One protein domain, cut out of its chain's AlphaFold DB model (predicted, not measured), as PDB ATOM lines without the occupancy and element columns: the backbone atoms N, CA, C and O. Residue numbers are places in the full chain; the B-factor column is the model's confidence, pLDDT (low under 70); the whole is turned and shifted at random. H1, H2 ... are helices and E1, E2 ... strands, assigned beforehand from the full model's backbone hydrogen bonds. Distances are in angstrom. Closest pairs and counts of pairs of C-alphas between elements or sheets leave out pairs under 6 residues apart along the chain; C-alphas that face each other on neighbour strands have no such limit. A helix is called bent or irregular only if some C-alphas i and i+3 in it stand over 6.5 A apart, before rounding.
ATOM      1  N   LEU A   3      58.050 -93.459   7.174       90.31
ATOM      2  CA  LEU A   3      57.834 -93.434   5.729       90.31
ATOM      3  C   LEU A   3      56.705 -94.411   5.368       90.31
ATOM      4  O   LEU A   3      56.792 -95.600   5.665       90.31
ATOM      5  N   ILE A   4      55.634 -93.906   4.759       91.94
ATOM      6  CA  ILE A   4      54.436 -94.683   4.415       91.94
ATOM      7  C   ILE A   4      54.494 -95.155   2.965       91.94
ATOM      8  O   ILE A   4      54.289 -96.337   2.672       91.94
ATOM      9  N   SER A   5      54.794 -94.246   2.046       92.88
ATOM     10  CA  SER A   5      54.929 -94.605   0.641       92.88
ATOM     11  C   SER A   5      56.007 -93.790  -0.046       92.88
ATOM     12  O   SER A   5      56.304 -92.662   0.354       92.88
ATOM     13  N   LEU A   6      56.587 -94.396  -1.077       93.00
ATOM     14  CA  LEU A   6      57.510 -93.750  -1.992       93.00
ATOM     15  C   LEU A   6      57.050 -94.027  -3.417       93.00
ATOM     16  O   LEU A   6      56.852 -95.184  -3.791       93.00
ATOM     17  N   ALA A   7      56.908 -92.977  -4.212       93.44
ATOM     18  CA  ALA A   7      56.601 -93.099  -5.624       93.44
ATOM     19  C   ALA A   7      57.473 -92.170  -6.465       93.44
ATOM     20  O   ALA A   7      57.865 -91.093  -6.021       93.44
ATOM     21  N   PHE A   8      57.763 -92.596  -7.689       94.25
ATOM     22  CA  PHE A   8      58.498 -91.813  -8.675       94.25
ATOM     23  C   PHE A   8      57.727 -91.804  -9.994       94.25
ATOM     24  O   PHE A   8      57.145 -92.826 -10.364       94.25
ATOM     25  N   GLY A   9      57.718 -90.660 -10.676       93.62
ATOM     26  CA  GLY A   9      57.106 -90.506 -11.997       93.62
ATOM     27  C   GLY A   9      56.414 -89.161 -12.182       93.62
ATOM     28  O   GLY A   9      56.718 -88.189 -11.486       93.62
ATOM     29  N   LYS A  10      55.458 -89.106 -13.113       91.81
ATOM     30  CA  LYS A  10      54.657 -87.902 -13.374       91.81
ATOM     31  C   LYS A  10      53.468 -87.803 -12.417       91.81
ATOM     32  O   LYS A  10      52.755 -88.775 -12.166       91.81
ATOM     33  N   PHE A  11      53.202 -86.591 -11.926       90.12
ATOM     34  CA  PHE A  11      52.060 -86.297 -11.055       90.12
ATOM     35  C   PHE A  11      51.302 -85.058 -11.558       90.12
ATOM     36  O   PHE A  11      51.433 -83.982 -10.978       90.12
ATOM     37  N   PRO A  12      50.456 -85.197 -12.600       85.94
ATOM     38  CA  PRO A  12      49.721 -84.078 -13.207       85.94
ATOM     39  C   PRO A  12      48.915 -83.234 -12.212       85.94
ATOM     40  O   PRO A  12      48.781 -82.024 -12.368       85.94
ATOM     41  N   ASN A  13      48.397 -83.863 -11.155       82.31
ATOM     42  CA  ASN A  13      47.643 -83.166 -10.116       82.31
ATOM     43  C   ASN A  13      48.536 -82.346  -9.174       82.31
ATOM     44  O   ASN A  13      48.081 -81.327  -8.671       82.31
ATOM     45  N   ALA A  14      49.790 -82.757  -8.955       78.94
ATOM     46  CA  ALA A  14      50.728 -82.037  -8.092       78.94
ATOM     47  C   ALA A  14      51.228 -80.741  -8.747       78.94
ATOM     48  O   ALA A  14      51.444 -79.753  -8.059       78.94
ATOM     49  N   ILE A  15      51.324 -80.706 -10.080       79.69
ATOM     50  CA  ILE A  15      51.708 -79.506 -10.850       79.69
ATOM     51  C   ILE A  15      50.765 -78.326 -10.586       79.69
ATOM     52  O   ILE A  15      51.182 -77.174 -10.604       79.69
ATOM     53  N   LYS A  16      49.495 -78.599 -10.269       81.19
ATOM     54  CA  LYS A  16      48.508 -77.560  -9.939       81.19
ATOM     55  C   LYS A  16      48.714 -76.939  -8.552       81.19
ATOM     56  O   LYS A  16      48.084 -75.927  -8.266       81.19
ATOM     57  N   LEU A  17      49.546 -77.547  -7.705       75.19
ATOM     58  CA  LEU A  17      49.777 -77.111  -6.327       75.19
ATOM     59  C   LEU A  17      50.844 -76.018  -6.227       75.19
ATOM     60  O   LEU A  17      50.866 -75.294  -5.241       75.19
ATOM     61  N   HIS A  18      51.724 -75.884  -7.224       72.06
ATOM     62  CA  HIS A  18      52.811 -74.912  -7.178       72.06
ATOM     63  C   HIS A  18      53.120 -74.354  -8.570       72.06
ATOM     64  O   HIS A  18      53.458 -75.087  -9.495       72.06
ATOM     65  N   SER A  19      53.053 -73.028  -8.718       75.62
ATOM     66  CA  SER A  19      53.153 -72.351 -10.024       75.62
ATOM     67  C   SER A  19      54.487 -72.545 -10.756       75.62
ATOM     68  O   SER A  19      54.554 -72.329 -11.963       75.62
ATOM     69  N   ARG A  20      55.544 -72.950 -10.040       79.69
ATOM     70  CA  ARG A  20      56.875 -73.207 -10.615       79.69
ATOM     71  C   ARG A  20      57.126 -74.679 -10.957       79.69
ATOM     72  O   ARG A  20      58.232 -75.001 -11.371       79.69
ATOM     73  N   PHE A  21      56.145 -75.562 -10.761       81.50
ATOM     74  CA  PHE A  21      56.284 -76.967 -11.141       81.50
ATOM     75  C   PHE A  21      56.287 -77.122 -12.658       81.50
ATOM     76  O   PHE A  21      55.396 -76.635 -13.354       81.50
ATOM     77  N   MET A  22      57.289 -77.835 -13.163       81.31
ATOM     78  CA  MET A  22      57.465 -78.083 -14.590       81.31
ATOM     79  C   MET A  22      56.543 -79.225 -15.071       81.31
ATOM     80  O   MET A  22      56.705 -80.359 -14.621       81.31
ATOM     81  N   PRO A  23      55.617 -78.990 -16.024       77.38
ATOM     82  CA  PRO A  23      54.581 -79.963 -16.401       77.38
ATOM     83  C   PRO A  23      55.073 -81.351 -16.841       77.38
ATOM     84  O   PRO A  23      54.361 -82.340 -16.672       77.38
ATOM     85  N   ASP A  24      56.283 -81.432 -17.394       83.31
ATOM     86  CA  ASP A  24      56.872 -82.672 -17.909       83.31
ATOM     87  C   ASP A  24      57.962 -83.275 -17.022       83.31
ATOM     88  O   ASP A  24      58.548 -84.300 -17.382       83.31
ATOM     89  N   SER A  25      58.213 -82.681 -15.856       87.12
ATOM     90  CA  SER A  25      59.188 -83.210 -14.912       87.12
ATOM     91  C   SER A  25      58.719 -84.511 -14.269       87.12
ATOM     92  O   SER A  25      57.528 -84.767 -14.066       87.12
ATOM     93  N   ASN A  26      59.697 -85.333 -13.903       92.75
ATOM     94  CA  ASN A  26      59.490 -86.408 -12.948       92.75
ATOM     95  C   ASN A  26      59.568 -85.848 -11.528       92.75
ATOM     96  O   ASN A  26      60.286 -84.882 -11.254       92.75
ATOM     97  N   TYR A  27      58.837 -86.480 -10.618       94.25
ATOM     98  CA  TYR A  27      58.809 -86.111  -9.213       94.25
ATOM     99  C   TYR A  27      59.038 -87.335  -8.344       94.25
ATOM    100  O   TYR A  27      58.593 -88.443  -8.651       94.25
ATOM    101  N   LEU A  28      59.678 -87.095  -7.209       95.44
ATOM    102  CA  LEU A  28      59.671 -87.989  -6.071       95.44
ATOM    103  C   LEU A  28      58.491 -87.606  -5.172       95.44
ATOM    104  O   LEU A  28      58.470 -86.506  -4.623       95.44
ATOM    105  N   LYS A  29      57.517 -88.506  -5.023       95.38
ATOM    106  CA  LYS A  29      56.431 -88.385  -4.048       95.38
ATOM    107  C   LYS A  29      56.761 -89.215  -2.814       95.38
ATOM    108  O   LYS A  29      56.965 -90.425  -2.906       95.38
ATOM    109  N   ILE A  30      56.723 -88.576  -1.656       95.12
ATOM    110  CA  ILE A  30      56.964 -89.186  -0.354       95.12
ATOM    111  C   ILE A  30      55.715 -88.988   0.492       95.12
ATOM    112  O   ILE A  30      55.311 -87.855   0.719       95.12
ATOM    113  N   THR A  31      55.138 -90.071   1.002       93.81
ATOM    114  CA  THR A  31      54.092 -89.986   2.029       93.81
ATOM    115  C   THR A  31      54.691 -90.369   3.368       93.81
ATOM    116  O   THR A  31      55.280 -91.447   3.494       93.81
ATOM    117  N   LEU A  32      54.523 -89.525   4.378       91.12
ATOM    118  CA  LEU A  32      55.095 -89.722   5.707       91.12
ATOM    119  C   LEU A  32      54.072 -89.466   6.811       91.12
ATOM    120  O   LEU A  32      53.238 -88.574   6.697       91.12
ATOM    121  N   ASP A  33      54.206 -90.218   7.902       89.31
ATOM    122  CA  ASP A  33      53.501 -89.978   9.158       89.31
ATOM    123  C   ASP A  33      54.488 -89.440  10.206       89.31
ATOM    124  O   ASP A  33      55.580 -89.989  10.431       89.31
ATOM    125  N   LEU A  34      54.103 -88.369  10.897       84.69
ATOM    126  CA  LEU A  34      54.793 -87.905  12.096       84.69
ATOM    127  C   LEU A  34      54.247 -88.667  13.310       84.69
ATOM    128  O   LEU A  34      53.046 -88.659  13.566       84.69
ATOM    129  N   VAL A  35      55.132 -89.357  14.035       73.88
ATOM    130  CA  VAL A  35      54.750 -90.289  15.116       73.88
ATOM    131  C   VAL A  35      54.876 -89.659  16.514       73.88
ATOM    132  O   VAL A  35      54.379 -90.235  17.465       73.88
ATOM    133  N   ASP A  36      55.432 -88.450  16.650       64.38
ATOM    134  CA  ASP A  36      55.623 -87.803  17.958       64.38
ATOM    135  C   ASP A  36      55.331 -86.301  17.930       64.38
ATOM    136  O   ASP A  36      55.762 -85.581  17.024       64.38
ATOM    137  N   SER A  37      54.652 -85.828  18.976       54.66
ATOM    138  CA  SER A  37      54.364 -84.414  19.248       54.66
ATOM    139  C   SER A  37      55.563 -83.651  19.832       54.66
ATOM    140  O   SER A  37      55.604 -82.422  19.749       54.66
ATOM    141  N   GLU A  38      56.576 -84.346  20.366       49.72
ATOM    142  CA  GLU A  38      57.735 -83.724  21.033       49.72
ATOM    143  C   GLU A  38      58.707 -82.999  20.083       49.72
ATOM    144  O   GLU A  38      59.543 -82.206  20.517       49.72
ATOM    145  N   LEU A  39      58.574 -83.218  18.773       54.19
ATOM    146  CA  LEU A  39      59.428 -82.627  17.737       54.19
ATOM    147  C   LEU A  39      59.140 -81.147  17.459       54.19
ATOM    148  O   LEU A  39      59.873 -80.514  16.704       54.19
ATOM    149  N   ARG A  40      58.103 -80.594  18.095       57.28
ATOM    150  CA  ARG A  40      57.714 -79.181  17.994       57.28
ATOM    151  C   ARG A  40      58.356 -78.288  19.060       57.28
ATOM    152  O   ARG A  40      57.989 -77.125  19.180       57.28
ATOM    153  N   ARG A  41      59.307 -78.793  19.861       63.78
ATOM    154  CA  ARG A  41      60.068 -77.933  20.782       63.78
ATOM    155  C   ARG A  41      60.975 -77.008  19.966       63.78
ATOM    156  O   ARG A  41      61.904 -77.471  19.307       63.78
ATOM    157  N   GLU A  42      60.739 -75.704  20.061       69.31
ATOM    158  CA  GLU A  42      61.461 -74.647  19.334       69.31
ATOM    159  C   GLU A  42      62.996 -74.789  19.422       69.31
ATOM    160  O   GLU A  42      63.721 -74.587  18.448       69.31
ATOM    161  N   SER A  43      63.513 -75.218  20.578       70.06
ATOM    162  CA  SER A  43      64.946 -75.453  20.795       70.06
ATOM    163  C   SER A  43      65.515 -76.606  19.959       70.06
ATOM    164  O   SER A  43      66.656 -76.528  19.499       70.06
ATOM    165  N   VAL A  44      64.735 -77.665  19.725       73.12
ATOM    166  CA  VAL A  44      65.123 -78.783  18.854       73.12
ATOM    167  C   VAL A  44      65.171 -78.303  17.408       73.12
ATOM    168  O   VAL A  44      66.154 -78.572  16.718       73.12
ATOM    169  N   MET A  45      64.177 -77.521  16.977       77.50
ATOM    170  CA  MET A  45      64.105 -77.000  15.612       77.50
ATOM    171  C   MET A  45      65.251 -76.028  15.293       77.50
ATOM    172  O   MET A  45      65.940 -76.187  14.285       77.50
ATOM    173  N   LYS A  46      65.561 -75.087  16.194       79.38
ATOM    174  CA  LYS A  46      66.711 -74.173  16.033       79.38
ATOM    175  C   LYS A  46      68.037 -74.925  15.906       79.38
ATOM    176  O   LYS A  46      68.860 -74.606  15.045       79.38
ATOM    177  N   ASN A  47      68.241 -75.947  16.737       79.69
ATOM    178  CA  ASN A  47      69.436 -76.788  16.677       79.69
ATOM    179  C   ASN A  47      69.500 -77.611  15.385       79.69
ATOM    180  O   ASN A  47      70.577 -77.764  14.805       79.69
ATOM    181  N   LEU A  48      68.360 -78.126  14.927       81.94
ATOM    182  CA  LEU A  48      68.241 -78.878  13.686       81.94
ATOM    183  C   LEU A  48      68.638 -78.006  12.487       81.94
ATOM    184  O   LEU A  48      69.585 -78.349  11.780       81.94
ATOM    185  N   ILE A  49      68.015 -76.833  12.342       83.19
ATOM    186  CA  ILE A  49      68.307 -75.865  11.273       83.19
ATOM    187  C   ILE A  49      69.777 -75.426  11.314       83.19
ATOM    188  O   ILE A  49      70.452 -75.413  10.286       83.19
ATOM    189  N   SER A  50      70.320 -75.125  12.500       83.56
ATOM    190  CA  SER A  50      71.733 -74.742  12.644       83.56
ATOM    191  C   SER A  50      72.693 -75.830  12.154       83.56
ATOM    192  O   SER A  50      73.700 -75.523  11.516       83.56
ATOM    193  N   ASN A  51      72.404 -77.104  12.429       84.94
ATOM    194  CA  ASN A  51      73.242 -78.204  11.957       84.94
ATOM    195  C   ASN A  51      73.059 -78.474  10.458       84.94
ATOM    196  O   ASN A  51      74.045 -78.755   9.783       84.94
ATOM    197  N   ILE A  52      71.842 -78.333   9.929       86.31
ATOM    198  CA  ILE A  52      71.558 -78.449   8.491       86.31
ATOM    199  C   ILE A  52      72.349 -77.398   7.708       86.31
ATOM    200  O   ILE A  52      73.065 -77.763   6.782       86.31
ATOM    201  N   ARG A  53      72.342 -76.130   8.139       84.31
ATOM    202  CA  ARG A  53      73.120 -75.045   7.504       84.31
ATOM    203  C   ARG A  53      74.623 -75.321   7.417       84.31
ATOM    204  O   ARG A  53      75.287 -74.869   6.494       84.31
ATOM    205  N   LYS A  54      75.180 -76.072   8.373       82.81
ATOM    206  CA  LYS A  54      76.601 -76.467   8.344       82.81
ATOM    207  C   LYS A  54      76.892 -77.547   7.305       82.81
ATOM    208  O   LYS A  54      78.027 -77.658   6.854       82.81
ATOM    209  N   ILE A  55      75.896 -78.369   6.980       82.31
ATOM    210  CA  ILE A  55      76.007 -79.457   6.001       82.31
ATOM    211  C   ILE A  55      75.718 -78.928   4.594       82.31
ATOM    212  O   ILE A  55      76.388 -79.323   3.642       82.31
ATOM    213  N   PHE A  56      74.763 -78.008   4.489       83.38
ATOM    214  CA  PHE A  56      74.230 -77.484   3.243       83.38
ATOM    215  C   PHE A  56      74.461 -75.971   3.149       83.38
ATOM    216  O   PHE A  56      73.660 -75.183   3.654       83.38
ATOM    217  N   PRO A  57      75.563 -75.532   2.523       71.31
ATOM    218  CA  PRO A  57      75.932 -74.121   2.492       71.31
ATOM    219  C   PRO A  57      75.001 -73.260   1.630       71.31
ATOM    220  O   PRO A  57      75.006 -72.043   1.790       71.31
ATOM    221  N   ARG A  58      74.211 -73.851   0.719       77.88
ATOM    222  CA  ARG A  58      73.226 -73.123  -0.099       77.88
ATOM    223  C   ARG A  58      71.809 -73.230   0.447       77.88
ATOM    224  O   ARG A  58      70.904 -72.657  -0.150       77.88
ATOM    225  N   PHE A  59      71.636 -73.868   1.607       79.00
ATOM    226  CA  PHE A  59      70.332 -74.053   2.226       79.00
ATOM    227  C   PHE A  59      69.572 -72.732   2.334       79.00
ATOM    228  O   PHE A  59      68.442 -72.661   1.883       79.00
ATOM    229  N   ASP A  60      70.222 -71.657   2.802       75.19
ATOM    230  CA  ASP A  60      69.616 -70.326   2.972       75.19
ATOM    231  C   ASP A  60      69.259 -69.599   1.656       75.19
ATOM    232  O   ASP A  60      68.653 -68.526   1.691       75.19
ATOM    233  N   HIS A  61      69.600 -70.163   0.495       78.56
ATOM    234  CA  HIS A  61      69.271 -69.592  -0.813       78.56
ATOM    235  C   HIS A  61      67.942 -70.096  -1.384       78.56
ATOM    236  O   HIS A  61      67.513 -69.574  -2.417       78.56
ATOM    237  N   HIS A  62      67.286 -71.093  -0.772       74.38
ATOM    238  CA  HIS A  62      66.011 -71.561  -1.315       74.38
ATOM    239  C   HIS A  62      64.954 -70.462  -1.173       74.38
ATOM    240  O   HIS A  62      64.835 -69.791  -0.148       74.38
ATOM    241  N   GLN A  63      64.167 -70.282  -2.228       74.12
ATOM    242  CA  GLN A  63      63.022 -69.386  -2.196       74.12
ATOM    243  C   GLN A  63      61.821 -70.187  -1.707       74.12
ATOM    244  O   GLN A  63      61.269 -70.984  -2.461       74.12
ATOM    245  N   CYS A  64      61.455 -70.001  -0.442       73.56
ATOM    246  CA  CYS A  64      60.224 -70.551   0.108       73.56
ATOM    247  C   CYS A  64      59.085 -69.576  -0.210       73.56
ATOM    248  O   CYS A  64      59.080 -68.442   0.275       73.56
ATOM    249  N   CYS A  65      58.142 -70.002  -1.046       66.25
ATOM    250  CA  CYS A  65      56.872 -69.310  -1.194       66.25
ATOM    251  C   CYS A  65      55.945 -69.881  -0.120       66.25
ATOM    252  O   CYS A  65      55.428 -70.982  -0.286       66.25
ATOM    253  N   ASN A  66      55.760 -69.162   0.994       54.44
ATOM    254  CA  ASN A  66      54.687 -69.478   1.941       54.44
ATOM    255  C   ASN A  66      53.351 -69.092   1.297       54.44
ATOM    256  O   ASN A  66      52.724 -68.096   1.656       54.44
ATOM    257  N   ASP A  67      52.935 -69.873   0.310       49.88
ATOM    258  CA  ASP A  67      51.548 -69.910  -0.093       49.88
ATOM    259  C   ASP A  67      50.869 -70.776   0.969       49.88
ATOM    260  O   ASP A  67      50.976 -72.001   0.946       49.88
ATOM    261  N   GLU A  68      50.234 -70.150   1.962       41.00
ATOM    262  CA  GLU A  68      49.302 -70.835   2.859       41.00
ATOM    263  C   GLU A  68      48.165 -71.426   2.008       41.00
ATOM    264  O   GLU A  68      47.088 -70.844   1.868       41.00
ATOM    265  N   TRP A  69      48.399 -72.590   1.400       42.16
ATOM    266  CA  TRP A  69      47.373 -73.391   0.748       42.16
ATOM    267  C   TRP A  69      46.527 -74.038   1.845       42.16
ATOM    268  O   TRP A  69      46.637 -75.218   2.174       42.16
ATOM    269  N   SER A  70      45.674 -73.213   2.450       33.16
ATOM    270  CA  SER A  70      44.470 -73.676   3.124       33.16
ATOM    271  C   SER A  70      43.594 -74.316   2.048       33.16
ATOM    272  O   SER A  70      43.277 -73.704   1.031       33.16
ATOM    273  N   GLY A  71      43.344 -75.617   2.200       32.38
ATOM    274  CA  GLY A  71      42.745 -76.448   1.162       32.38
ATOM    275  C   GLY A  71      41.441 -75.887   0.592       32.38
ATOM    276  O   GLY A  71      40.706 -75.203   1.286       32.38
ATOM    277  N   PHE A  72      41.180 -76.218  -0.678       37.06
ATOM    278  CA  PHE A  72      39.856 -76.262  -1.314       37.06
ATOM    279  C   PHE A  72      38.790 -75.324  -0.712       37.06
ATOM    280  O   PHE A  72      37.816 -75.798  -0.153       37.06
ATOM    281  N   GLU A  73      38.965 -74.007  -0.861       31.91
ATOM    282  CA  GLU A  73      37.882 -73.025  -1.037       31.91
ATOM    283  C   GLU A  73      38.472 -71.627  -1.331       31.91
ATOM    284  O   GLU A  73      38.964 -70.920  -0.460       31.91
ATOM    285  N   GLY A  74      38.439 -71.214  -2.604       34.59
ATOM    286  CA  GLY A  74      38.231 -69.807  -2.989       34.59
ATOM    287  C   GLY A  74      39.265 -68.720  -2.639       34.59
ATOM    288  O   GLY A  74      38.931 -67.545  -2.762       34.59
ATOM    289  N   GLY A  75      40.499 -69.031  -2.241       30.48
ATOM    290  CA  GLY A  75      41.479 -68.014  -1.831       30.48
ATOM    291  C   GLY A  75      42.486 -67.591  -2.907       30.48
ATOM    292  O   GLY A  75      43.619 -68.058  -2.903       30.48
ATOM    293  N   ASN A  76      42.130 -66.652  -3.787       34.62
ATOM    294  CA  ASN A  76      43.087 -65.938  -4.651       34.62
ATOM    295  C   ASN A  76      43.981 -64.996  -3.813       34.62
ATOM    296  O   ASN A  76      43.776 -63.783  -3.783       34.62
ATOM    297  N   ARG A  77      44.988 -65.529  -3.118       36.06
ATOM    298  CA  ARG A  77      46.074 -64.716  -2.553       36.06
ATOM    299  C   ARG A  77      47.416 -65.274  -3.001       36.06
ATOM    300  O   ARG A  77      48.032 -66.065  -2.305       36.06
ATOM    301  N   LYS A  78      47.880 -64.806  -4.164       36.78
ATOM    302  CA  LYS A  78      49.315 -64.780  -4.464       36.78
ATOM    303  C   LYS A  78      49.960 -63.813  -3.479       36.78
ATOM    304  O   LYS A  78      49.908 -62.602  -3.687       36.78
ATOM    305  N   VAL A  79      50.521 -64.333  -2.397       34.06
ATOM    306  CA  VAL A  79      51.455 -63.563  -1.583       34.06
ATOM    307  C   VAL A  79      52.831 -63.890  -2.135       34.06
ATOM    308  O   VAL A  79      53.440 -64.886  -1.762       34.06
ATOM    309  N   GLU A  80      53.330 -63.055  -3.050       33.50
ATOM    310  CA  GLU A  80      54.758 -63.045  -3.369       33.50
ATOM    311  C   GLU A  80      55.516 -62.624  -2.106       33.50
ATOM    312  O   GLU A  80      55.792 -61.450  -1.862       33.50
ATOM    313  N   SER A  81      55.805 -63.592  -1.241       33.31
ATOM    314  CA  SER A  81      56.649 -63.376  -0.086       33.31
ATOM    315  C   SER A  81      58.092 -63.604  -0.519       33.31
ATOM    316  O   SER A  81      58.517 -64.711  -0.837       33.31
ATOM    317  N   ASN A  82      58.881 -62.528  -0.510       30.67
ATOM    318  CA  ASN A  82      60.345 -62.577  -0.494       30.67
ATOM    319  C   ASN A  82      60.833 -63.137   0.858       30.67
ATOM    320  O   ASN A  82      61.604 -62.497   1.579       30.67
ATOM    321  N   PHE A  83      60.319 -64.301   1.255       32.41
ATOM    322  CA  PHE A  83      60.583 -64.903   2.547       32.41
ATOM    323  C   PHE A  83      61.967 -65.541   2.521       32.41
ATOM    324  O   PHE A  83      62.241 -66.515   1.821       32.41
ATOM    325  N   ARG A  84      62.879 -64.942   3.289       35.16
ATOM    326  CA  ARG A  84      64.157 -65.562   3.622       35.16
ATOM    327  C   ARG A  84      63.880 -66.706   4.594       35.16
ATOM    328  O   ARG A  84      63.070 -66.568   5.506       35.16
ATOM    329  N   ILE A  85      64.634 -67.788   4.453       43.72
ATOM    330  CA  ILE A  85      64.598 -69.046   5.228       43.72
ATOM    331  C   ILE A  85      64.684 -68.899   6.759       43.72
ATOM    332  O   ILE A  85      64.519 -69.866   7.500       43.72
ATOM    333  N   GLY A  86      64.857 -67.678   7.270       35.28
ATOM    334  CA  GLY A  86      64.660 -67.348   8.682       35.28
ATOM    335  C   GLY A  86      63.268 -67.686   9.237       35.28
ATOM    336  O   GLY A  86      63.138 -67.730  10.452       35.28
ATOM    337  N   ASN A  87      62.290 -67.980   8.374       42.25
ATOM    338  CA  ASN A  87      60.933 -68.389   8.733       42.25
ATOM    339  C   ASN A  87      60.482 -69.655   7.960       42.25
ATOM    340  O   ASN A  87      59.366 -69.688   7.433       42.25
ATOM    341  N   ILE A  88      61.348 -70.673   7.820       49.50
ATOM    342  CA  ILE A  88      60.871 -72.034   7.493       49.50
ATOM    343  C   ILE A  88      59.728 -72.340   8.463       49.50
ATOM    344  O   ILE A  88      59.902 -72.133   9.665       49.50
ATOM    345  N   SER A  89      58.567 -72.771   7.959       51.31
ATOM    346  CA  SER A  89      57.463 -73.197   8.822       51.31
ATOM    347  C   SER A  89      58.000 -74.169   9.868       51.31
ATOM    348  O   SER A  89      58.784 -75.050   9.526       51.31
ATOM    349  N   ASP A  90      57.589 -74.031  11.128       57.31
ATOM    350  CA  ASP A  90      58.076 -74.825  12.270       57.31
ATOM    351  C   ASP A  90      57.749 -76.339  12.188       57.31
ATOM    352  O   ASP A  90      57.691 -77.040  13.204       57.31
ATOM    353  N   ASP A  91      57.504 -76.874  10.991       75.31
ATOM    354  CA  ASP A  91      57.166 -78.257  10.737       75.31
ATOM    355  C   ASP A  91      58.328 -79.053  10.106       75.31
ATOM    356  O   ASP A  91      59.139 -78.611   9.293       75.31
ATOM    357  N   ILE A  92      58.444 -80.288  10.583       84.69
ATOM    358  CA  ILE A  92      59.457 -81.255  10.161       84.69
ATOM    359  C   ILE A  92      59.305 -81.686   8.683       84.69
ATOM    360  O   ILE A  92      60.337 -81.900   8.041       84.69
ATOM    361  N   PRO A  93      58.086 -81.848   8.122       87.94
ATOM    362  CA  PRO A  93      57.904 -82.245   6.726       87.94
ATOM    363  C   PRO A  93      58.411 -81.202   5.725       87.94
ATOM    364  O   PRO A  93      59.160 -81.570   4.824       87.94
ATOM    365  N   HIS A  94      58.103 -79.917   5.909       87.12
ATOM    366  CA  HIS A  94      58.588 -78.860   5.019       87.12
ATOM    367  C   HIS A  94      60.106 -78.699   5.148       87.12
ATOM    368  O   HIS A  94      60.820 -78.542   4.157       87.12
ATOM    369  N   LEU A  95      60.658 -78.855   6.357       87.12
ATOM    370  CA  LEU A  95      62.109 -78.894   6.510       87.12
ATOM    371  C   LEU A  95      62.738 -80.062   5.727       87.12
ATOM    372  O   LEU A  95      63.757 -79.879   5.062       87.12
ATOM    373  N   LEU A  96      62.134 -81.253   5.776       90.62
ATOM    374  CA  LEU A  96      62.589 -82.407   4.999       90.62
ATOM    375  C   LEU A  96      62.532 -82.134   3.487       90.62
ATOM    376  O   LEU A  96      63.470 -82.514   2.785       90.62
ATOM    377  N   GLU A  97      61.491 -81.459   2.999       92.38
ATOM    378  CA  GLU A  97      61.391 -81.008   1.606       92.38
ATOM    379  C   GLU A  97      62.584 -80.130   1.208       92.38
ATOM    380  O   GLU A  97      63.253 -80.420   0.217       92.38
ATOM    381  N   HIS A  98      62.927 -79.117   2.007       90.88
ATOM    382  CA  HIS A  98      64.077 -78.258   1.715       90.88
ATOM    383  C   HIS A  98      65.396 -79.037   1.672       90.88
ATOM    384  O   HIS A  98      66.222 -78.813   0.785       90.88
ATOM    385  N   ILE A  99      65.602 -79.978   2.598       91.56
ATOM    386  CA  ILE A  99      66.809 -80.817   2.599       91.56
ATOM    387  C   ILE A  99      66.836 -81.713   1.351       91.56
ATOM    388  O   ILE A  99      67.893 -81.892   0.746       91.56
ATOM    389  N   LEU A 100      65.690 -82.268   0.946       93.38
ATOM    390  CA  LEU A 100      65.566 -83.060  -0.279       93.38
ATOM    391  C   LEU A 100      65.899 -82.238  -1.523       93.38
ATOM    392  O   LEU A 100      66.690 -82.708  -2.337       93.38
ATOM    393  N   ILE A 101      65.353 -81.025  -1.642       92.25
ATOM    394  CA  ILE A 101      65.643 -80.104  -2.746       92.25
ATOM    395  C   ILE A 101      67.153 -79.862  -2.844       92.25
ATOM    396  O   ILE A 101      67.755 -80.040  -3.899       92.25
ATOM    397  N   GLU A 102      67.793 -79.521  -1.728       90.69
ATOM    398  CA  GLU A 102      69.228 -79.230  -1.710       90.69
ATOM    399  C   GLU A 102      70.055 -80.474  -2.066       90.69
ATOM    400  O   GLU A 102      71.038 -80.397  -2.807       90.69
ATOM    401  N   THR A 103      69.645 -81.640  -1.564       91.25
ATOM    402  CA  THR A 103      70.343 -82.909  -1.792       91.25
ATOM    403  C   THR A 103      70.269 -83.319  -3.263       91.25
ATOM    404  O   THR A 103      71.300 -83.623  -3.864       91.25
ATOM    405  N   VAL A 104      69.078 -83.265  -3.865       92.31
ATOM    406  CA  VAL A 104      68.868 -83.592  -5.283       92.31
ATOM    407  C   VAL A 104      69.568 -82.569  -6.180       92.31
ATOM    408  O   VAL A 104      70.240 -82.971  -7.128       92.31
ATOM    409  N   ALA A 105      69.469 -81.269  -5.883       90.81
ATOM    410  CA  ALA A 105      70.122 -80.225  -6.672       90.81
ATOM    411  C   ALA A 105      71.653 -80.341  -6.627       90.81
ATOM    412  O   ALA A 105      72.312 -80.232  -7.661       90.81
ATOM    413  N   THR A 106      72.219 -80.614  -5.448       88.81
ATOM    414  CA  THR A 106      73.671 -80.753  -5.264       88.81
ATOM    415  C   THR A 106      74.204 -82.002  -5.955       88.81
ATOM    416  O   THR A 106      75.092 -81.898  -6.796       88.81
ATOM    417  N   VAL A 107      73.649 -83.177  -5.642       88.38
ATOM    418  CA  VAL A 107      74.166 -84.456  -6.159       88.38
ATOM    419  C   VAL A 107      73.842 -84.612  -7.640       88.38
ATOM    420  O   VAL A 107      74.692 -85.021  -8.424       88.38
ATOM    421  N   GLY A 108      72.631 -84.232  -8.050       87.62
ATOM    422  CA  GLY A 108      72.198 -84.264  -9.446       87.62
ATOM    423  C   GLY A 108      72.769 -83.144 -10.314       87.62
ATOM    424  O   GLY A 108      72.455 -83.099 -11.500       87.62
ATOM    425  N   CYS A 109      73.555 -82.223  -9.743       87.06
ATOM    426  CA  CYS A 109      74.071 -81.032 -10.424       87.06
ATOM    427  C   CYS A 109      72.977 -80.220 -11.150       87.06
ATOM    428  O   CYS A 109      73.208 -79.642 -12.215       87.06
ATOM    429  N   VAL A 110      71.769 -80.174 -10.580       84.94
ATOM    430  CA  VAL A 110      70.617 -79.484 -11.173       84.94
ATOM    431  C   VAL A 110      70.599 -78.032 -10.703       84.94
ATOM    432  O   VAL A 110      70.751 -77.747  -9.517       84.94
ATOM    433  N   LYS A 111      70.401 -77.090 -11.634       82.31
ATOM    434  CA  LYS A 111      70.454 -75.646 -11.343       82.31
ATOM    435  C   LYS A 111      69.375 -75.190 -10.355       82.31
ATOM    436  O   LYS A 111      69.639 -74.332  -9.517       82.31
ATOM    437  N   SER A 112      68.167 -75.724 -10.489       82.69
ATOM    438  CA  SER A 112      67.039 -75.458  -9.599       82.69
ATOM    439  C   SER A 112      66.014 -76.570  -9.726       82.69
ATOM    440  O   SER A 112      65.759 -77.031 -10.839       82.69
ATOM    441  N   ILE A 113      65.393 -76.932  -8.612       89.12
ATOM    442  CA  ILE A 113      64.241 -77.828  -8.562       89.12
ATOM    443  C   ILE A 113      63.242 -77.280  -7.548       89.12
ATOM    444  O   ILE A 113      63.631 -76.598  -6.597       89.12
ATOM    445  N   SER A 114      61.969 -77.572  -7.768       89.75
ATOM    446  CA  SER A 114      60.885 -77.164  -6.877       89.75
ATOM    447  C   SER A 114      60.395 -78.332  -6.023       89.75
ATOM    448  O   SER A 114      60.512 -79.500  -6.407       89.75
ATOM    449  N   GLY A 115      59.798 -78.010  -4.879       90.81
ATOM    450  CA  GLY A 115      59.047 -78.956  -4.070       90.81
ATOM    451  C   GLY A 115      57.734 -78.362  -3.574       90.81
ATOM    452  O   GLY A 115      57.459 -77.179  -3.784       90.81
ATOM    453  N   VAL A 116      56.895 -79.223  -3.003       89.62
ATOM    454  CA  VAL A 116      55.729 -78.817  -2.223       89.62
ATOM    455  C   VAL A 116      55.423 -79.868  -1.161       89.62
ATOM    456  O   VAL A 116      55.452 -81.073  -1.433       89.62
ATOM    457  N   THR A 117      55.065 -79.401   0.028       89.94
ATOM    458  CA  THR A 117      54.579 -80.216   1.138       89.94
ATOM    459  C   THR A 117      53.097 -79.942   1.361       89.94
ATOM    460  O   THR A 117      52.681 -78.799   1.521       89.94
ATOM    461  N   GLY A 118      52.287 -80.999   1.395       87.06
ATOM    462  CA  GLY A 118      50.858 -80.941   1.684       87.06
ATOM    463  C   GLY A 118      50.493 -81.807   2.886       87.06
ATOM    464  O   GLY A 118      50.784 -83.003   2.910       87.06
ATOM    465  N   GLY A 119      49.831 -81.215   3.879       86.19
ATOM    466  CA  GLY A 119      49.245 -81.947   5.002       86.19
ATOM    467  C   GLY A 119      47.897 -82.569   4.637       86.19
ATOM    468  O   GLY A 119      47.099 -81.980   3.907       86.19
ATOM    469  N   TYR A 120      47.621 -83.759   5.158       81.81
ATOM    470  CA  TYR A 120      46.305 -84.381   5.047       81.81
ATOM    471  C   TYR A 120      45.343 -83.756   6.059       81.81
ATOM    472  O   TYR A 120      45.705 -83.518   7.209       81.81
ATOM    473  N   TYR A 121      44.080 -83.577   5.661       77.50
ATOM    474  CA  TYR A 121      43.020 -83.223   6.610       77.50
ATOM    475  C   TYR A 121      42.801 -84.342   7.640       77.50
ATOM    476  O   TYR A 121      42.685 -84.097   8.837       77.50
ATOM    477  N   CYS A 122      42.787 -85.595   7.177       72.81
ATOM    478  CA  CYS A 122      42.739 -86.773   8.028       72.81
ATOM    479  C   CYS A 122      43.542 -87.922   7.380       72.81
ATOM    480  O   CYS A 122      43.290 -88.245   6.215       72.81
ATOM    481  N   PRO A 123      44.495 -88.548   8.094       84.50
ATOM    482  CA  PRO A 123      44.924 -88.209   9.453       84.50
ATOM    483  C   PRO A 123      45.814 -86.949   9.476       84.50
ATOM    484  O   PRO A 123      46.641 -86.752   8.591       84.50
ATOM    485  N   VAL A 124      45.667 -86.111  10.509       82.88
ATOM    486  CA  VAL A 124      46.326 -84.784  10.625       82.88
ATOM    487  C   VAL A 124      47.854 -84.829  10.720       82.88
ATOM    488  O   VAL A 124      48.523 -83.808  10.596       82.88
ATOM    489  N   ASN A 125      48.426 -86.000  10.992       83.06
ATOM    490  CA  ASN A 125      49.866 -86.211  11.110       83.06
ATOM    491  C   ASN A 125      50.495 -86.795   9.836       83.06
ATOM    492  O   ASN A 125      51.680 -87.146   9.868       83.06
ATOM    493  N   ARG A 126      49.720 -86.925   8.752       88.19
ATOM    494  CA  ARG A 126      50.189 -87.421   7.458       88.19
ATOM    495  C   ARG A 126      50.451 -86.283   6.489       88.19
ATOM    496  O   ARG A 126      49.656 -85.353   6.380       88.19
ATOM    497  N   TYR A 127      51.543 -86.412   5.752       91.00
ATOM    498  CA  TYR A 127      51.987 -85.425   4.782       91.00
ATOM    499  C   TYR A 127      52.418 -86.109   3.490       91.00
ATOM    500  O   TYR A 127      53.025 -87.183   3.523       91.00
ATOM    501  N   ASP A 128      52.125 -85.460   2.369       92.94
ATOM    502  CA  ASP A 128      52.731 -85.742   1.077       92.94
ATOM    503  C   ASP A 128      53.772 -84.661   0.772       92.94
ATOM    504  O   ASP A 128      53.474 -83.473   0.837       92.94
ATOM    505  N   ILE A 129      54.979 -85.080   0.406       93.56
ATOM    506  CA  ILE A 129      56.026 -84.211  -0.129       93.56
ATOM    507  C   ILE A 129      56.244 -84.593  -1.589       93.56
ATOM    508  O   ILE A 129      56.447 -85.770  -1.899       93.56
ATOM    509  N   PHE A 130      56.237 -83.605  -2.475       94.31
ATOM    510  CA  PHE A 130      56.653 -83.751  -3.865       94.31
ATOM    511  C   PHE A 130      57.921 -82.941  -4.087       94.31
ATOM    512  O   PHE A 130      57.966 -81.774  -3.721       94.31
ATOM    513  N   VAL A 131      58.933 -83.541  -4.708       94.19
ATOM    514  CA  VAL A 131      60.160 -82.846  -5.123       94.19
ATOM    515  C   VAL A 131      60.456 -83.214  -6.566       94.19
ATOM    516  O   VAL A 131      60.460 -84.398  -6.910       94.19
ATOM    517  N   GLU A 132      60.690 -82.217  -7.415       94.38
ATOM    518  CA  GLU A 132      61.160 -82.435  -8.785       94.38
ATOM    519  C   GLU A 132      62.461 -83.240  -8.762       94.38
ATOM    520  O   GLU A 132      63.422 -82.899  -8.074       94.38
ATOM    521  N   CYS A 133      62.492 -84.346  -9.498       93.69
ATOM    522  CA  CYS A 133      63.617 -85.262  -9.473       93.69
ATOM    523  C   CYS A 133      63.786 -85.907 -10.852       93.69
ATOM    524  O   CYS A 133      62.893 -86.637 -11.281       93.69
ATOM    525  N   PRO A 134      64.907 -85.667 -11.557       91.69
ATOM    526  CA  PRO A 134      65.081 -86.161 -12.922       91.69
ATOM    527  C   PRO A 134      65.234 -87.685 -12.981       91.69
ATOM    528  O   PRO A 134      64.888 -88.294 -13.991       91.69
ATOM    529  N   ASP A 135      65.723 -88.297 -11.902       91.88
ATOM    530  CA  ASP A 135      66.107 -89.700 -11.866       91.88
ATOM    531  C   ASP A 135      65.687 -90.391 -10.555       91.88
ATOM    532  O   ASP A 135      65.840 -89.858  -9.453       91.88
ATOM    533  N   LYS A 136      65.183 -91.624 -10.674       90.31
ATOM    534  CA  LYS A 136      64.669 -92.406  -9.542       90.31
ATOM    535  C   LYS A 136      65.765 -92.780  -8.541       90.31
ATOM    536  O   LYS A 136      65.524 -92.750  -7.333       90.31
ATOM    537  N   LYS A 137      66.955 -93.145  -9.020       89.81
ATOM    538  CA  LYS A 137      68.098 -93.540  -8.187       89.81
ATOM    539  C   LYS A 137      68.589 -92.349  -7.363       89.81
ATOM    540  O   LYS A 137      68.802 -92.502  -6.159       89.81
ATOM    541  N   LEU A 138      68.672 -91.165  -7.973       90.69
ATOM    542  CA  LEU A 138      68.956 -89.907  -7.273       90.69
ATOM    543  C   LEU A 138      67.909 -89.605  -6.198       90.69
ATOM    544  O   LEU A 138      68.269 -89.245  -5.074       90.69
ATOM    545  N   GLY A 139      66.625 -89.781  -6.517       92.19
ATOM    546  CA  GLY A 139      65.530 -89.561  -5.574       92.19
ATOM    547  C   GLY A 139      65.603 -90.482  -4.353       92.19
ATOM    548  O   GLY A 139      65.526 -90.016  -3.217       92.19
ATOM    549  N   ILE A 140      65.822 -91.784  -4.573       90.56
ATOM    550  CA  ILE A 140      65.953 -92.783  -3.498       90.56
ATOM    551  C   ILE A 140      67.165 -92.484  -2.614       90.56
ATOM    552  O   ILE A 140      67.035 -92.456  -1.387       90.56
ATOM    553  N   PHE A 141      68.328 -92.236  -3.228       90.00
ATOM    554  CA  PHE A 141      69.537 -91.861  -2.497       90.00
ATOM    555  C   PHE A 141      69.279 -90.640  -1.613       90.00
ATOM    556  O   PHE A 141      69.552 -90.670  -0.409       90.00
ATOM    557  N   SER A 142      68.704 -89.593  -2.209       92.31
ATOM    558  CA  SER A 142      68.450 -88.326  -1.533       92.31
ATOM    559  C   SER A 142      67.517 -88.509  -0.343       92.31
ATOM    560  O   SER A 142      67.845 -88.091   0.763       92.31
ATOM    561  N   LEU A 143      66.401 -89.220  -0.521       93.19
ATOM    562  CA  LEU A 143      65.465 -89.509   0.565       93.19
ATOM    563  C   LEU A 143      66.111 -90.269   1.719       93.19
ATOM    564  O   LEU A 143      65.970 -89.862   2.877       93.19
ATOM    565  N   ASN A 144      66.817 -91.360   1.423       90.00
ATOM    566  CA  ASN A 144      67.447 -92.167   2.462       90.00
ATOM    567  C   ASN A 144      68.505 -91.356   3.221       90.00
ATOM    568  O   ASN A 144      68.575 -91.433   4.451       90.00
ATOM    569  N   PHE A 145      69.277 -90.530   2.511       88.25
ATOM    570  CA  PHE A 145      70.239 -89.627   3.129       88.25
ATOM    571  C   PHE A 145      69.551 -88.617   4.057       88.25
ATOM    572  O   PHE A 145      69.893 -88.550   5.243       88.25
ATOM    573  N   CYS A 146      68.548 -87.890   3.556       90.88
ATOM    574  CA  CYS A 146      67.818 -86.869   4.308       90.88
ATOM    575  C   CYS A 146      67.157 -87.439   5.564       90.88
ATOM    576  O   CYS A 146      67.241 -86.861   6.643       90.88
ATOM    577  N   MET A 147      66.532 -88.605   5.462       88.12
ATOM    578  CA  MET A 147      65.852 -89.235   6.588       88.12
ATOM    579  C   MET A 147      66.822 -89.746   7.660       88.12
ATOM    580  O   MET A 147      66.566 -89.560   8.851       88.12
ATOM    581  N   ILE A 148      67.960 -90.337   7.271       86.31
ATOM    582  CA  ILE A 148      69.021 -90.716   8.223       86.31
ATOM    583  C   ILE A 148      69.602 -89.470   8.892       86.31
ATOM    584  O   ILE A 148      69.889 -89.491  10.094       86.31
ATOM    585  N   LEU A 149      69.777 -88.388   8.131       86.38
ATOM    586  CA  LEU A 149      70.232 -87.109   8.652       86.38
ATOM    587  C   LEU A 149      69.274 -86.549   9.687       86.38
ATOM    588  O   LEU A 149      69.686 -86.318  10.823       86.38
ATOM    589  N   MET A 150      68.005 -86.414   9.323       85.69
ATOM    590  CA  MET A 150      66.964 -85.926  10.211       85.69
ATOM    591  C   MET A 150      66.886 -86.779  11.476       85.69
ATOM    592  O   MET A 150      66.991 -86.245  12.574       85.69
ATOM    593  N   GLN A 151      66.843 -88.110  11.356       83.00
ATOM    594  CA  GLN A 151      66.803 -88.999  12.518       83.00
ATOM    595  C   GLN A 151      68.023 -88.826  13.438       83.00
ATOM    596  O   GLN A 151      67.887 -88.841  14.661       83.00
ATOM    597  N   LYS A 152      69.229 -88.659  12.883       83.00
ATOM    598  CA  LYS A 152      70.437 -88.424  13.689       83.00
ATOM    599  C   LYS A 152      70.393 -87.078  14.404       83.00
ATOM    600  O   LYS A 152      70.660 -87.043  15.605       83.00
ATOM    601  N   LEU A 153      70.056 -86.008  13.685       83.31
ATOM    602  CA  LEU A 153      70.011 -84.658  14.241       83.31
ATOM    603  C   LEU A 153      68.907 -84.521  15.300       83.31
ATOM    604  O   LEU A 153      69.158 -83.963  16.366       83.31
ATOM    605  N   MET A 154      67.726 -85.098  15.056       80.19
ATOM    606  CA  MET A 154      66.604 -85.119  16.008       80.19
ATOM    607  C   MET A 154      66.946 -85.898  17.286       80.19
ATOM    608  O   MET A 154      66.522 -85.515  18.368       80.19
ATOM    609  N   ASN A 155      67.793 -86.927  17.188       79.00
ATOM    610  CA  ASN A 155      68.322 -87.670  18.340       79.00
ATOM    611  C   ASN A 155      69.539 -86.989  19.004       79.00
ATOM    612  O   ASN A 155      70.297 -87.640  19.725       79.00
ATOM    613  N   GLY A 156      69.797 -85.707  18.720       73.12
ATOM    614  CA  GLY A 156      70.879 -84.928  19.329       73.12
ATOM    615  C   GLY A 156      72.290 -85.280  18.843       73.12
ATOM    616  O   GLY A 156      73.277 -84.776  19.388       73.12
ATOM    617  N   LYS A 157      72.437 -86.123  17.812       74.62
ATOM    618  CA  LYS A 157      73.754 -86.443  17.244       74.62
ATOM    619  C   LYS A 157      74.194 -85.297  16.338       74.62
ATOM    620  O   LYS A 157      73.551 -85.016  15.337       74.62
ATOM    621  N   LYS A 158      75.323 -84.663  16.667       64.38
ATOM    622  CA  LYS A 158      75.813 -83.456  15.973       64.38
ATOM    623  C   LYS A 158      76.402 -83.707  14.582       64.38
ATOM    624  O   LYS A 158      76.607 -82.751  13.845       64.38
ATOM    625  N   THR A 159      76.732 -84.950  14.224       61.41
ATOM    626  CA  THR A 159      77.474 -85.226  12.986       61.41
ATOM    627  C   THR A 159      76.993 -86.480  12.263       61.41
ATOM    628  O   THR A 159      76.875 -87.573  12.827       61.41
ATOM    629  N   ILE A 160      76.794 -86.343  10.952       62.66
ATOM    630  CA  ILE A 160      77.063 -87.443  10.032       62.66
ATOM    631  C   ILE A 160      78.537 -87.331   9.670       62.66
ATOM    632  O   ILE A 160      78.954 -86.334   9.090       62.66
ATOM    633  N   LYS A 161      79.333 -88.354   9.991       62.62
ATOM    634  CA  LYS A 161      80.627 -88.531   9.329       62.62
ATOM    635  C   LYS A 161      80.344 -88.944   7.889       62.62
ATOM    636  O   LYS A 161      80.169 -90.129   7.614       62.62
ATOM    637  N   LEU A 162      80.196 -87.959   7.012       62.91
ATOM    638  CA  LEU A 162      80.259 -88.203   5.583       62.91
ATOM    639  C   LEU A 162      81.726 -88.468   5.215       62.91
ATOM    640  O   LEU A 162      82.618 -87.827   5.770       62.91
ATOM    641  N   PRO A 163      81.998 -89.433   4.325       55.09
ATOM    642  CA  PRO A 163      83.361 -89.777   3.931       55.09
ATOM    643  C   PRO A 163      84.024 -88.703   3.045       55.09
ATOM    644  O   PRO A 163      85.240 -88.723   2.883       55.09
ATOM    645  N   ARG A 164      83.241 -87.757   2.510       66.00
ATOM    646  CA  ARG A 164      83.666 -86.524   1.824       66.00
ATOM    647  C   ARG A 164      82.748 -85.368   2.233       66.00
ATOM    648  O   ARG A 164      81.740 -85.611   2.904       66.00
ATOM    649  N   LYS A 165      83.065 -84.123   1.849       73.81
ATOM    650  CA  LYS A 165      82.068 -83.050   1.975       73.81
ATOM    651  C   LYS A 165      80.869 -83.427   1.108       73.81
ATOM    652  O   LYS A 165      81.034 -84.030   0.054       73.81
ATOM    653  N   PHE A 166      79.666 -83.090   1.564       74.00
ATOM    654  CA  PHE A 166      78.445 -83.404   0.820       74.00
ATOM    655  C   PHE A 166      78.464 -82.802  -0.598       74.00
ATOM    656  O   PHE A 166      78.008 -83.439  -1.537       74.00
ATOM    657  N   SER A 167      79.091 -81.631  -0.754       74.12
ATOM    658  CA  SER A 167      79.337 -80.957  -2.035       74.12
ATOM    659  C   SER A 167      80.165 -81.753  -3.047       74.12
ATOM    660  O   SER A 167      80.183 -81.382  -4.214       74.12
ATOM    661  N   ASP A 168      80.870 -82.791  -2.600       77.88
ATOM    662  CA  ASP A 168      81.812 -83.565  -3.414       77.88
ATOM    663  C   ASP A 168      81.224 -84.930  -3.821       77.88
ATOM    664  O   ASP A 168      81.960 -85.804  -4.281       77.88
ATOM    665  N   ILE A 169      79.933 -85.156  -3.546       78.19
ATOM    666  CA  ILE A 169      79.185 -86.335  -3.985       78.19
ATOM    667  C   ILE A 169      78.427 -85.938  -5.247       78.19
ATOM    668  O   ILE A 169      77.527 -85.098  -5.188       78.19
ATOM    669  N   HIS A 170      78.766 -86.562  -6.368       82.31
ATOM    670  CA  HIS A 170      78.124 -86.322  -7.654       82.31
ATOM    671  C   HIS A 170      77.235 -87.498  -8.064       82.31
ATOM    672  O   HIS A 170      77.286 -88.581  -7.483       82.31
ATOM    673  N   TYR A 171      76.380 -87.297  -9.062       80.25
ATOM    674  CA  TYR A 171      75.447 -88.324  -9.519       80.25
ATOM    675  C   TYR A 171      76.169 -89.592 -10.009       80.25
ATOM    676  O   TYR A 171      75.698 -90.705  -9.776       80.25
ATOM    677  N   GLU A 172      77.344 -89.440 -10.621       81.44
ATOM    678  CA  GLU A 172      78.181 -90.547 -11.090       81.44
ATOM    679  C   GLU A 172      78.683 -91.414  -9.928       81.44
ATOM    680  O   GLU A 172      78.781 -92.632 -10.059       81.44
ATOM    681  N   ASP A 173      78.896 -90.805  -8.757       76.50
ATOM    682  CA  ASP A 173      79.279 -91.510  -7.533       76.50
ATOM    683  C   ASP A 173      78.146 -92.393  -6.994       76.50
ATOM    684  O   ASP A 173      78.362 -93.219  -6.111       76.50
ATOM    685  N   LEU A 174      76.914 -92.257  -7.490       79.75
ATOM    686  CA  LEU A 174      75.831 -93.143  -7.077       79.75
ATOM    687  C   LEU A 174      75.988 -94.549  -7.662       79.75
ATOM    688  O   LEU A 174      75.217 -95.431  -7.298       79.75
ATOM    689  N   ASP A 175      76.918 -94.798  -8.588       78.81
ATOM    690  CA  ASP A 175      77.269 -96.151  -9.020       78.81
ATOM    691  C   ASP A 175      78.241 -96.825  -8.029       78.81
ATOM    692  O   ASP A 175      79.406 -96.432  -7.944       78.81
ATOM    693  N   PRO A 176      77.820 -97.876  -7.293       69.44
ATOM    694  CA  PRO A 176      78.722 -98.621  -6.413       69.44
ATOM    695  C   PRO A 176      79.946 -99.204  -7.141       69.44
ATOM    696  O   PRO A 176      81.008 -99.412  -6.533       69.44
ATOM    697  N   ALA A 177      79.819 -99.453  -8.449       72.12
ATOM    698  CA  ALA A 177      80.903 -99.953  -9.279       72.12
ATOM    699  C   ALA A 177      81.991 -98.896  -9.553       72.12
ATOM    700  O   ALA A 177      83.106 -99.283  -9.909       72.12
ATOM    701  N   ASP A 178      81.747 -97.601  -9.307       71.06
ATOM    702  CA  ASP A 178      82.712 -96.534  -9.594       71.06
ATOM    703  C   ASP A 178      84.025 -96.745  -8.817       71.06
ATOM    704  O   ASP A 178      84.066 -96.794  -7.583       71.06
ATOM    705  N   SER A 179      85.128 -96.910  -9.545       68.38
ATOM    706  CA  SER A 179      86.457 -97.192  -8.997       68.38
ATOM    707  C   SER A 179      87.084 -96.003  -8.257       68.38
ATOM    708  O   SER A 179      88.009 -96.203  -7.470       68.38
ATOM    709  N   ARG A 180      86.568 -94.782  -8.446       72.44
ATOM    710  CA  ARG A 180      87.050 -93.541  -7.806       72.44
ATOM    711  C   ARG A 180      86.571 -93.384  -6.361       72.44
ATOM    712  O   ARG A 180      87.072 -92.528  -5.619       72.44
ATOM    713  N   LEU A 181      85.593 -94.186  -5.943       62.16
ATOM    714  CA  LEU A 181      85.037 -94.148  -4.598       62.16
ATOM    715  C   LEU A 181      85.879 -94.957  -3.617       62.16
ATOM    716  O   LEU A 181      86.192 -96.127  -3.839       62.16
ATOM    717  N   SER A 182      86.161 -94.357  -2.458       70.94
ATOM    718  CA  SER A 182      86.735 -95.108  -1.341       70.94
ATOM    719  C   SER A 182      85.782 -96.227  -0.897       70.94
ATOM    720  O   SER A 182      84.560 -96.086  -0.985       70.94
ATOM    721  N   CYS A 183      86.323 -97.315  -0.341       69.81
ATOM    722  CA  CYS A 183      85.526 -98.434   0.186       69.81
ATOM    723  C   CYS A 183      84.457 -97.971   1.201       69.81
ATOM    724  O   CYS A 183      83.328 -98.461   1.200       69.81
ATOM    725  N   SER A 184      84.775 -96.964   2.021       66.75
ATOM    726  CA  SER A 184      83.830 -96.364   2.971       66.75
ATOM    727  C   SER A 184      82.703 -95.583   2.285       66.75
ATOM    728  O   SER A 184      81.568 -95.629   2.759       66.75
ATOM    729  N   CYS A 185      82.985 -94.894   1.170       66.69
ATOM    730  CA  CYS A 185      81.958 -94.229   0.360       66.69
ATOM    731  C   CYS A 185      81.025 -95.250  -0.289       66.69
ATOM    732  O   CYS A 185      79.812 -95.112  -0.162       66.69
ATOM    733  N   LYS A 186      81.587 -96.293  -0.914       71.44
ATOM    734  CA  LYS A 186      80.813 -97.351  -1.578       71.44
ATOM    735  C   LYS A 186      79.818 -97.996  -0.624       71.44
ATOM    736  O   LYS A 186      78.627 -97.981  -0.896       71.44
ATOM    737  N   LYS A 187      80.276 -98.423   0.558       74.44
ATOM    738  CA  LYS A 187      79.407 -99.018   1.587       74.44
ATOM    739  C   LYS A 187      78.288 -98.081   2.043       74.44
ATOM    740  O   LYS A 187      77.190 -98.540   2.353       74.44
ATOM    741  N   LEU A 188      78.556 -96.775   2.129       73.69
ATOM    742  CA  LEU A 188      77.532 -95.793   2.484       73.69
ATOM    743  C   LEU A 188      76.510 -95.631   1.354       73.69
ATOM    744  O   LEU A 188      75.318 -95.667   1.632       73.69
ATOM    745  N   ILE A 189      76.961 -95.481   0.108       75.12
ATOM    746  CA  ILE A 189      76.100 -95.328  -1.073       75.12
ATOM    747  C   ILE A 189      75.263 -96.588  -1.296       75.12
ATOM    748  O   ILE A 189      74.048 -96.488  -1.403       75.12
ATOM    749  N   GLU A 190      75.874 -97.772  -1.254       77.62
ATOM    750  CA  GLU A 190      75.174 -99.059  -1.293       77.62
ATOM    751  C   GLU A 190      74.106 -99.125  -0.210       77.62
ATOM    752  O   GLU A 190      72.952 -99.415  -0.499       77.62
ATOM    753  N   LYS A 191      74.437 -98.767   1.035       77.75
ATOM    754  CA  LYS A 191      73.445 -98.732   2.111       77.75
ATOM    755  C   LYS A 191      72.320 -97.731   1.830       77.75
ATOM    756  O   LYS A 191      71.168 -98.042   2.107       77.75
ATOM    757  N   LEU A 192      72.627 -96.553   1.294       79.38
ATOM    758  CA  LEU A 192      71.637 -95.525   0.958       79.38
ATOM    759  C   LEU A 192      70.792 -95.879  -0.272       79.38
ATOM    760  O   LEU A 192      69.701 -95.342  -0.413       79.38
ATOM    761  N   LEU A 193      71.253 -96.776  -1.139       77.44
ATOM    762  CA  LEU A 193      70.500 -97.260  -2.298       77.44
ATOM    763  C   LEU A 193      69.709 -98.544  -1.996       77.44
ATOM    764  O   LEU A 193      68.616 -98.721  -2.523       77.44
ATOM    765  N   ILE A 194      70.252 -99.425  -1.148       67.50
ATOM    766  CA  ILE A 194      69.755-100.792  -0.897       67.50
ATOM    767  C   ILE A 194      68.950-100.892   0.399       67.50
ATOM    768  O   ILE A 194      68.130-101.794   0.532       67.50
ATOM    769  N   SER A 195      69.172-100.000   1.368       55.94
ATOM    770  CA  SER A 195      68.474-100.015   2.655       55.94
ATOM    771  C   SER A 195      67.381 -98.943   2.647       55.94
ATOM    772  O   SER A 195      67.576 -97.886   3.254       55.94
ATOM    773  N   PRO A 196      66.234 -99.166   1.972       53.62
ATOM    774  CA  PRO A 196      65.125 -98.252   2.106       53.62
ATOM    775  C   PRO A 196      64.753 -98.232   3.583       53.62
ATOM    776  O   PRO A 196      64.632 -99.275   4.235       53.62
ATOM    777  N   ILE A 197      64.594 -97.035   4.135       60.69
ATOM    778  CA  ILE A 197      63.823 -96.882   5.370       60.69
ATOM    779  C   ILE A 197      62.541 -97.679   5.163       60.69
ATOM    780  O   ILE A 197      61.944 -97.500   4.105       60.69
ATOM    781  N   PRO A 198      62.157 -98.579   6.086       56.59
ATOM    782  CA  PRO A 198      61.083 -99.532   5.845       56.59
ATOM    783  C   PRO A 198      59.844 -98.801   5.324       56.59
ATOM    784  O   PRO A 198      59.187 -98.068   6.063       56.59
ATOM    785  N   VAL A 199      59.592 -98.952   4.021       56.47
ATOM    786  CA  VAL A 199      58.472 -98.335   3.313       56.47
ATOM    787  C   VAL A 199      57.340 -99.338   3.365       56.47
ATOM    788  O   VAL A 199      57.537-100.501   3.018       56.47
ATOM    789  N   THR A 200      56.144 -98.909   3.749       52.34
ATOM    790  CA  THR A 200      54.980 -99.800   3.665       52.34
ATOM    791  C   THR A 200      54.540-100.072   2.217       52.34
ATOM    792  O   THR A 200      53.844-101.053   1.988       52.34
ATOM    793  N   SER A 201      54.962 -99.263   1.230       50.97
ATOM    794  CA  SER A 201      54.754 -99.517  -0.211       50.97
ATOM    795  C   SER A 201      55.659 -98.659  -1.121       50.97
ATOM    796  O   SER A 201      55.789 -97.455  -0.904       50.97
ATOM    797  N   ILE A 202      56.257 -99.249  -2.164       57.28
ATOM    798  CA  ILE A 202      56.935 -98.518  -3.256       57.28
ATOM    799  C   ILE A 202      56.065 -98.640  -4.509       57.28
ATOM    800  O   ILE A 202      55.721 -99.755  -4.899       57.28
ATOM    801  N   ILE A 203      55.698 -97.516  -5.128       67.25
ATOM    802  CA  ILE A 203      54.804 -97.483  -6.296       67.25
ATOM    803  C   ILE A 203      55.504 -96.764  -7.452       67.25
ATOM    804  O   ILE A 203      55.757 -95.565  -7.375       67.25
ATOM    805  N   ASP A 204      55.764 -97.470  -8.551       57.28
ATOM    806  CA  ASP A 204      56.217 -96.838  -9.794       57.28
ATOM    807  C   ASP A 204      55.019 -96.322 -10.589       57.28
ATOM    808  O   ASP A 204      54.156 -97.101 -11.002       57.28
ATOM    809  N   LYS A 205      54.966 -95.005 -10.815       59.16
ATOM    810  CA  LYS A 205      53.981 -94.402 -11.713       59.16
ATOM    811  C   LYS A 205      54.635 -94.189 -13.073       59.16
ATOM    812  O   LYS A 205      55.473 -93.305 -13.223       59.16
TER     813      LYS A 205
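Overview. This is residues 3 to 205 of the 206 residues of an uncharacterized protein of candidate division Zixibacteria bacterium CG_4_9_14_3_um_filter_46_8 (UniProt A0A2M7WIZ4). A twisted wall of five strands has two helices, H4 and H5, crossing each other over one face; H5, the longest helix, is met near one end by H3 and on its side away from the sheet by H6 and H7. A long loop, residues 56 to 91, reaches far out past E3 and has no named element. The printed part has 203 residues with seven named helices and five named strands, in the order E1, H1, E2, H2, H3, H4, E3, E4, H5, H6, H7, E5. The sheet is mixed, in the order E3, E4, E2, E1, E5, and the class is mixed, helices and strands. The whole is compact, with a radius of gyration of the C-alphas of 16.8 A and spans of 56 by 40 by 33 A.

Along the chain. E1, residues 3 to 9, begins at C-alpha 3, (57.834, -93.434, 5.729), and is 18.0 A long. H1 is residues 12 to 15, and E2, residues 27 to 33, is 19.5 A long. H2, residues 37 to 40, is neither bent nor irregular, but only just: C-alphas 37 and 40 are 6.3 A apart. H3, residues 42 to 55, is 20.3 A long, and H4, residues 92 to 107, is 22.2 A. E3, residues 115 to 119, is 13.7 A long, and E4, residues 126 to 132, is 20.2 A. H5, residues 136 to 154, runs 26.6 A from C-alpha 136 at (64.669, -92.406, -9.542). H6 is residues 171 to 174; H7, residues 183 to 194, is 16.0 A long. E5, residues 201 to 204, is 10.1 A long and ends at C-alpha 204, (56.217, -96.838, -9.794).

Arrangement. The edge strands are E3 and E5. E3 and E4 form an antiparallel hairpin, with N 118 and O 128 at 2.8 A. E4 and E2 are antiparallel, with N 30 and O 129 at 2.8 A. E2 and E1 are antiparallel, with N 29 and O 7 at 2.8 A. E1 and E5 are parallel at 5 degrees, with N 203 and O 6 at 2.9 A. H4 and H5 are on the same face of the sheet, in two layers, helices on one face of a sheet. H4, at a height over the sheet of 9.1 A, is over E4 and only just over E3, where 3 of its C-alphas fall; it runs along the strands, at 20 degrees to E4 on the local plane. H5, at a height of 9.2 A, is over E2 and runs only just slantwise to the strands, at 30.0 degrees to E2 on the local plane. H1 is on the sheet but only grazes it, with residues 14 to 15. H5 is the hub, touching four helices. It touches H4 at a steep tilt of 49 degrees, opposite ways, the closest C-alphas being those of Thr 103 and Ser 142, 5.7 A apart. With residues 150 to 154 alone it touches H3, at a steep tilt of 48 degrees, opposite ways; the closest C-alphas, of Leu 48 and Leu 153, are 6.1 A apart. It touches H7 with residues 137 to 145 alone, about perpendicular at 77 degrees, the closest C-alphas, of Phe 141 and Leu 192, being 5.5 A apart. It touches H6 with residues 137 to 141 alone, the closest C-alphas, of Leu 138 and Tyr 171, being 7.0 A apart. H2 is close to but not clearly touching H3, with the closest C-alphas, of Leu 39 and Met 45, 7.6 A apart. Every O i to N i+4 pair is within hydrogen-bond range in H4, H5 and H7, and 9 of 10 are in H3; H1, H2 and H6 are too short for such a pair, and their one O i to N i+3 pair is within range in H6 but not in H1 or H2.

Size, cuts and confidence. The two C-alphas farthest apart are those of Gly 74 and Ser 179, at 55.8 A. The printed part has no cut. The long links are H1 to E2 with 11 residues, H3 to H4 with 36 and H5 to H6 with 16. The mean pLDDT of the printed part is 74.9; 58 residues are under 70, among them residues 36 to 42, 65 to 90, 158 to 164 and 194 to 205.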